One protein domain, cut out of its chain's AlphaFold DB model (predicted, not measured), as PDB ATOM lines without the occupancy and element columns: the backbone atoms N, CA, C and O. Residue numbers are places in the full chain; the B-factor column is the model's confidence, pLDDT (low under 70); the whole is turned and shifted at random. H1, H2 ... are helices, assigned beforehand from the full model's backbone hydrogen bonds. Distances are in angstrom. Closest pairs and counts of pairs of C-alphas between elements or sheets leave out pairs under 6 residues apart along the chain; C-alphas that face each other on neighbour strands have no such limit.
ATOM      1  N   LYS A 626     -13.885   8.611  -9.984       93.50
ATOM      2  CA  LYS A 626     -12.450   8.964  -9.977       93.50
ATOM      3  C   LYS A 626     -12.174  10.273 -10.720       93.50
ATOM      4  O   LYS A 626     -11.426  11.103 -10.206       93.50
ATOM      5  N   LEU A 627     -12.780  10.478 -11.891       89.94
ATOM      6  CA  LEU A 627     -12.644  11.708 -12.676       89.94
ATOM      7  C   LEU A 627     -13.185  12.918 -11.904       89.94
ATOM      8  O   LEU A 627     -12.512  13.942 -11.811       89.94
ATOM      9  N   ASN A 628     -14.347  12.784 -11.262       89.25
ATOM     10  CA  ASN A 628     -14.915  13.845 -10.434       89.25
ATOM     11  C   ASN A 628     -14.063  14.125  -9.179       89.25
ATOM     12  O   ASN A 628     -13.863  15.288  -8.824       89.25
ATOM     13  N   ASN A 629     -13.451  13.103  -8.567       91.81
ATOM     14  CA  ASN A 629     -12.476  13.287  -7.485       91.81
ATOM     15  C   ASN A 629     -11.213  14.051  -7.947       91.81
ATOM     16  O   ASN A 629     -10.713  14.917  -7.224       91.81
ATOM     17  N   LEU A 630     -10.718  13.771  -9.161       91.06
ATOM     18  CA  LEU A 630      -9.602  14.500  -9.776       91.06
ATOM     19  C   LEU A 630      -9.980  15.954 -10.091       91.06
ATOM     20  O   LEU A 630      -9.243  16.857  -9.696       91.06
ATOM     21  N   ARG A 631     -11.152  16.197 -10.695       88.88
ATOM     22  CA  ARG A 631     -11.709  17.542 -10.943       88.88
ATOM     23  C   ARG A 631     -11.789  18.366  -9.645       88.88
ATOM     24  O   ARG A 631     -11.317  19.501  -9.611       88.88
ATOM     25  N   VAL A 632     -12.274  17.785  -8.538       88.50
ATOM     26  CA  VAL A 632     -12.304  18.441  -7.209       88.50
ATOM     27  C   VAL A 632     -10.897  18.786  -6.698       88.50
ATOM     28  O   VAL A 632     -10.656  19.921  -6.279       88.50
ATOM     29  N   LYS A 633      -9.943  17.846  -6.763       88.75
ATOM     30  CA  LYS A 633      -8.539  18.096  -6.374       88.75
ATOM     31  C   LYS A 633      -7.895  19.198  -7.219       88.75
ATOM     32  O   LYS A 633      -7.144  20.016  -6.692       88.75
ATOM     33  N   LEU A 634      -8.210  19.241  -8.510       86.31
ATOM     34  CA  LEU A 634      -7.650  20.198  -9.457       86.31
ATOM     35  C   LEU A 634      -8.235  21.608  -9.266       86.31
ATOM     36  O   LEU A 634      -7.475  22.574  -9.259       86.31
ATOM     37  N   ARG A 635      -9.534  21.733  -8.946       84.88
ATOM     38  CA  ARG A 635     -10.141  22.989  -8.455       84.88
ATOM     39  C   ARG A 635      -9.413  23.528  -7.216       84.88
ATOM     40  O   ARG A 635      -9.066  24.705  -7.182       84.88
ATOM     41  N   ALA A 636      -9.111  22.670  -6.238       84.69
ATOM     42  CA  ALA A 636      -8.370  23.069  -5.038       84.69
ATOM     43  C   ALA A 636      -6.905  23.473  -5.330       84.69
ATOM     44  O   ALA A 636      -6.360  24.349  -4.655       84.69
ATOM     45  N   LEU A 637      -6.260  22.875  -6.340       84.31
ATOM     46  CA  LEU A 637      -4.926  23.285  -6.800       84.31
ATOM     47  C   LEU A 637      -4.954  24.647  -7.508       84.31
ATOM     48  O   LEU A 637      -4.151  25.510  -7.164       84.31
ATOM     49  N   LEU A 638      -5.894  24.877  -8.430       82.44
ATOM     50  CA  LEU A 638      -6.045  26.160  -9.131       82.44
ATOM     51  C   LEU A 638      -6.314  27.322  -8.154       82.44
ATOM     52  O   LEU A 638      -5.715  28.393  -8.282       82.44
ATOM     53  N   GLN A 639      -7.123  27.079  -7.115       81.50
ATOM     54  CA  GLN A 639      -7.332  28.018  -6.005       81.50
ATOM     55  C   GLN A 639      -6.036  28.304  -5.226       81.50
ATOM     56  O   GLN A 639      -5.704  29.469  -5.007       81.50
ATOM     57  N   LYS A 640      -5.260  27.273  -4.852       83.19
ATOM     58  CA  LYS A 640      -3.957  27.446  -4.169       83.19
ATOM     59  C   LYS A 640      -2.934  28.211  -5.013       83.19
ATOM     60  O   LYS A 640      -2.168  28.998  -4.466       83.19
ATOM     61  N   LEU A 641      -2.949  28.013  -6.331       79.75
ATOM     62  CA  LEU A 641      -2.105  28.729  -7.294       79.75
ATOM     63  C   LEU A 641      -2.590  30.165  -7.582       79.75
ATOM     64  O   LEU A 641      -1.915  30.890  -8.308       79.75
ATOM     65  N   LYS A 642      -3.736  30.584  -7.020       77.12
ATOM     66  CA  LYS A 642      -4.419  31.866  -7.285       77.12
ATOM     67  C   LYS A 642      -4.771  32.102  -8.763       77.12
ATOM     68  O   LYS A 642      -4.930  33.244  -9.178       77.12
ATOM     69  N   LEU A 643      -4.926  31.031  -9.546       71.25
ATOM     70  CA  LEU A 643      -5.240  31.111 -10.980       71.25
ATOM     71  C   LEU A 643      -6.734  31.340 -11.263       71.25
ATOM     72  O   LEU A 643      -7.089  31.714 -12.373       71.25
ATOM     73  N   GLY A 644      -7.595  31.141 -10.261       71.06
ATOM     74  CA  GLY A 644      -9.053  31.197 -10.391       71.06
ATOM     75  C   GLY A 644      -9.694  29.806 -10.424       71.06
ATOM     76  O   GLY A 644      -9.035  28.787 -10.233       71.06
ATOM     77  N   SER A 645     -11.012  29.758 -10.603       70.69
ATOM     78  CA  SER A 645     -11.783  28.530 -10.837       70.69
ATOM     79  C   SER A 645     -13.107  28.908 -11.501       70.69
ATOM     80  O   SER A 645     -13.703  29.901 -11.080       70.69
ATOM     81  N   PRO A 646     -13.641  28.107 -12.443       73.69
ATOM     82  CA  PRO A 646     -15.003  28.291 -12.924       73.69
ATOM     83  C   PRO A 646     -15.993  28.100 -11.769       73.69
ATOM     84  O   PRO A 646     -15.892  27.129 -11.003       73.69
ATOM     85  N   ALA A 647     -16.935  29.037 -11.651       60.62
ATOM     86  CA  ALA A 647     -18.031  29.027 -10.687       60.62
ATOM     87  C   ALA A 647     -19.234  28.269 -11.278       60.62
ATOM     88  O   ALA A 647     -20.203  28.864 -11.737       60.62
ATOM     89  N   GLY A 648     -19.124  26.941 -11.313       67.62
ATOM     90  CA  GLY A 648     -20.108  26.048 -11.926       67.62
ATOM     91  C   GLY A 648     -19.725  24.575 -11.773       67.62
ATOM     92  O   GLY A 648     -18.916  24.218 -10.904       67.62
ATOM     93  N   ASP A 649     -20.287  23.718 -12.622       74.25
ATOM     94  CA  ASP A 649     -20.110  22.263 -12.555       74.25
ATOM     95  C   ASP A 649     -18.649  21.821 -12.658       74.25
ATOM     96  O   ASP A 649     -17.802  22.487 -13.259       74.25
ATOM     97  N   LEU A 650     -18.355  20.639 -12.114       72.00
ATOM     98  CA  LEU A 650     -17.019  20.039 -12.186       72.00
ATOM     99  C   LEU A 650     -16.568  19.783 -13.638       72.00
ATOM    100  O   LEU A 650     -15.379  19.865 -13.921       72.00
ATOM    101  N   GLU A 651     -17.505  19.563 -14.564       75.12
ATOM    102  CA  GLU A 651     -17.261  19.427 -16.013       75.12
ATOM    103  C   GLU A 651     -16.673  20.695 -16.663       75.12
ATOM    104  O   GLU A 651     -16.046  20.633 -17.719       75.12
ATOM    105  N   GLN A 652     -16.890  21.869 -16.061       80.44
ATOM    106  CA  GLN A 652     -16.414  23.144 -16.607       80.44
ATOM    107  C   GLN A 652     -14.909  23.347 -16.358       80.44
ATOM    108  O   GLN A 652     -14.276  24.154 -17.038       80.44
ATOM    109  N   ILE A 653     -14.326  22.594 -15.416       82.44
ATOM    110  CA  ILE A 653     -12.898  22.643 -15.074       82.44
ATOM    111  C   ILE A 653     -12.041  22.176 -16.254       82.44
ATOM    112  O   ILE A 653     -11.029  22.806 -16.544       82.44
ATOM    113  N   ASP A 654     -12.465  21.135 -16.970       84.00
ATOM    114  CA  ASP A 654     -11.683  20.545 -18.064       84.00
ATOM    115  C   ASP A 654     -11.528  21.547 -19.227       84.00
ATOM    116  O   ASP A 654     -10.417  21.825 -19.680       84.00
ATOM    117  N   ARG A 655     -12.628  22.208 -19.621       81.94
ATOM    118  CA  ARG A 655     -12.617  23.301 -20.617       81.94
ATOM    119  C   ARG A 655     -11.836  24.534 -20.149       81.94
ATOM    120  O   ARG A 655     -11.186  25.184 -20.963       81.94
ATOM    121  N   TYR A 656     -11.880  24.852 -18.856       82.25
ATOM    122  CA  TYR A 656     -11.118  25.963 -18.279       82.25
ATOM    123  C   TYR A 656      -9.602  25.696 -18.286       82.25
ATOM    124  O   TYR A 656      -8.819  26.584 -18.612       82.25
ATOM    125  N   LEU A 657      -9.185  24.458 -18.006       79.56
ATOM    126  CA  LEU A 657      -7.790  24.026 -18.123       79.56
ATOM    127  C   LEU A 657      -7.309  24.049 -19.575       79.56
ATOM    128  O   LEU A 657      -6.210  24.527 -19.836       79.56
ATOM    129  N   GLU A 658      -8.128  23.591 -20.524       80.69
ATOM    130  CA  GLU A 658      -7.796  23.701 -21.946       80.69
ATOM    131  C   GLU A 658      -7.620  25.152 -22.407       80.69
ATOM    132  O   GLU A 658      -6.756  25.406 -23.243       80.69
ATOM    133  N   ALA A 659      -8.393  26.104 -21.874       79.44
ATOM    134  CA  ALA A 659      -8.193  27.526 -22.152       79.44
ATOM    135  C   ALA A 659      -6.862  28.033 -21.564       79.44
ATOM    136  O   ALA A 659      -6.040  28.578 -22.299       79.44
ATOM    137  N   LEU A 660      -6.595  27.753 -20.281       73.12
ATOM    138  CA  LEU A 660      -5.338  28.111 -19.601       73.12
ATOM    139  C   LEU A 660      -4.078  27.489 -20.233       73.12
ATOM    140  O   LEU A 660      -2.985  28.011 -20.039       73.12
ATOM    141  N   LEU A 661      -4.216  26.376 -20.962       70.50
ATOM    142  CA  LEU A 661      -3.130  25.714 -21.696       70.50
ATOM    143  C   LEU A 661      -3.003  26.167 -23.163       70.50
ATOM    144  O   LEU A 661      -2.002  25.842 -23.802       70.50
ATOM    145  N   LYS A 662      -4.001  26.877 -23.707       70.88
ATOM    146  CA  LYS A 662      -3.991  27.442 -25.073       70.88
ATOM    147  C   LYS A 662      -3.591  28.918 -25.091       70.88
ATOM    148  O   LYS A 662      -3.063  29.381 -26.098       70.88
ATOM    149  N   GLU A 663      -3.808  29.650 -24.001       59.88
ATOM    150  CA  GLU A 663      -3.172  30.952 -23.797       59.88
ATOM    151  C   GLU A 663      -1.689  30.770 -23.438       59.88
ATOM    152  O   GLU A 663      -1.360  30.111 -22.453       59.88
ATOM    153  N   ASP A 664      -0.783  31.430 -24.167       53.72
ATOM    154  CA  ASP A 664       0.655  31.506 -23.842       53.72
ATOM    155  C   ASP A 664       0.905  32.485 -22.663       53.72
ATOM    156  O   ASP A 664       1.670  33.448 -22.731       53.72
ATOM    157  N   ASN A 665       0.165  32.285 -21.568       57.12
ATOM    158  CA  ASN A 665      -0.001  33.252 -20.492       57.12
ATOM    159  C   ASN A 665       1.227  33.241 -19.547       57.12
ATOM    160  O   ASN A 665       1.440  32.266 -18.811       57.12
ATOM    161  N   PRO A 666       2.057  34.306 -19.510       57.25
ATOM    162  CA  PRO A 666       3.338  34.277 -18.800       57.25
ATOM    163  C   PRO A 666       3.182  34.136 -17.277       57.25
ATOM    164  O   PRO A 666       4.085  33.622 -16.610       57.25
ATOM    165  N   PHE A 667       2.031  34.522 -16.713       54.38
ATOM    166  CA  PHE A 667       1.736  34.312 -15.294       54.38
ATOM    167  C   PHE A 667       1.574  32.829 -14.939       54.38
ATOM    168  O   PHE A 667       2.080  32.406 -13.900       54.38
ATOM    169  N   PHE A 668       0.954  32.022 -15.808       59.59
ATOM    170  CA  PHE A 668       0.767  30.582 -15.588       59.59
ATOM    171  C   PHE A 668       2.119  29.848 -15.543       59.59
ATOM    172  O   PHE A 668       2.412  29.099 -14.606       59.59
ATOM    173  N   ARG A 669       2.999  30.160 -16.505       58.84
ATOM    174  CA  ARG A 669       4.367  29.617 -16.599       58.84
ATOM    175  C   ARG A 669       5.215  29.998 -15.374       58.84
ATOM    176  O   ARG A 669       5.884  29.144 -14.792       58.84
ATOM    177  N   ASN A 670       5.127  31.253 -14.928       58.28
ATOM    178  CA  ASN A 670       5.840  31.736 -13.741       58.28
ATOM    179  C   ASN A 670       5.293  31.164 -12.419       58.28
ATOM    180  O   ASN A 670       6.075  30.920 -11.498       58.28
ATOM    181  N   ALA A 671       3.984  30.909 -12.314       58.25
ATOM    182  CA  ALA A 671       3.379  30.295 -11.130       58.25
ATOM    183  C   ALA A 671       3.855  28.845 -10.926       58.25
ATOM    184  O   ALA A 671       4.267  28.483  -9.821       58.25
ATOM    185  N   LEU A 672       3.877  28.037 -11.995       58.09
ATOM    186  CA  LEU A 672       4.375  26.657 -11.948       58.09
ATOM    187  C   LEU A 672       5.867  26.597 -11.573       58.09
ATOM    188  O   LEU A 672       6.249  25.836 -10.681       58.09
ATOM    189  N   ASN A 673       6.694  27.462 -12.169       54.59
ATOM    190  CA  ASN A 673       8.125  27.551 -11.850       54.59
ATOM    191  C   ASN A 673       8.389  27.951 -10.381       54.59
ATOM    192  O   ASN A 673       9.347  27.465  -9.768       54.59
ATOM    193  N   LYS A 674       7.526  28.786  -9.782       54.28
ATOM    194  CA  LYS A 674       7.596  29.135  -8.350       54.28
ATOM    195  C   LYS A 674       7.292  27.951  -7.430       54.28
ATOM    196  O   LYS A 674       7.968  27.780  -6.421       54.28
ATOM    197  N   VAL A 675       6.317  27.108  -7.771       52.69
ATOM    198  CA  VAL A 675       5.997  25.922  -6.953       52.69
ATOM    199  C   VAL A 675       7.077  24.846  -7.071       52.69
ATOM    200  O   VAL A 675       7.422  24.231  -6.065       52.69
ATOM    201  N   ALA A 676       7.683  24.670  -8.250       50.09
ATOM    202  CA  ALA A 676       8.823  23.765  -8.419       50.09
ATOM    203  C   ALA A 676      10.038  24.174  -7.557       50.09
ATOM    204  O   ALA A 676      10.701  23.317  -6.974       50.09
ATOM    205  N   THR A 677      10.303  25.479  -7.425       49.06
ATOM    206  CA  THR A 677      11.413  25.995  -6.602       49.06
ATOM    207  C   THR A 677      11.131  25.969  -5.096       49.06
ATOM    208  O   THR A 677      12.063  25.738  -4.326       49.06
ATOM    209  N   ASP A 678       9.878  26.138  -4.658       43.12
ATOM    210  CA  ASP A 678       9.516  26.052  -3.231       43.12
ATOM    211  C   ASP A 678       9.406  24.591  -2.740       43.12
ATOM    212  O   ASP A 678       9.838  24.266  -1.632       43.12
ATOM    213  N   ALA A 679       8.940  23.669  -3.594       45.47
ATOM    214  CA  ALA A 679       8.965  22.230  -3.312       45.47
ATOM    215  C   ALA A 679      10.400  21.705  -3.105       45.47
ATOM    216  O   ALA A 679      10.650  20.928  -2.183       45.47
TER     217      ALA A 679
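What this domain is: This is residues 626 to 679 of the 690 residues of the protein "MORC family CW-type zinc finger 1" of Ailuropoda melanoleuca (UniProt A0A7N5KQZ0). Three helices form an open frame: H1 and H2 make two sides, set at a slant to each other, and H3 turns a corner after H2 to make a third side, away from H1. The loop of residues 641 to 651 folds back from the end of H1 to the start of H2. The printed part has 54 residues, with H1, H2 and H3 in that order and no named strand; the class is all helix. It is only just compact, close to loose, with a radius of gyration of the C-alphas of 11.6 A, and spans 30 by 24 by 17 A.

Where its parts are: H1, residues 626 to 640, is 21.2 A long and begins at C-alpha 626 (-12.450, 8.964, -9.977). H2, residues 652 to 662, measures 15.6 A. H3, residues 666 to 679, measures 20.4 A and ends at C-alpha 679 (8.965, 22.230, -3.312).

How they stand to each other: H1, with residues 631 to 635 alone, only just touches H2, with 3 pairs of C-alphas within 8 A; the closest are Arg 631 and Ile 653, 6.7 A. They run the same way at a steep tilt of 58 degrees. H2 and H3 are close but not clearly touching, closest at the C-alphas of Leu 660 and Phe 668, 7.7 A, and about perpendicular at 78 degrees. H1 and H3 are apart. In H1, H2 and H3 every O i to N i+4 pair is within hydrogen-bond range.

The domain as a whole: The C-alphas farthest apart, of Asp 649 and Thr 677, are 32.3 A apart. The printed part has no cut. The link from H1 to H2 is long, that from H2 to H3 tight. Residues 647 to 648 and 663 to 679 have pLDDT under 70.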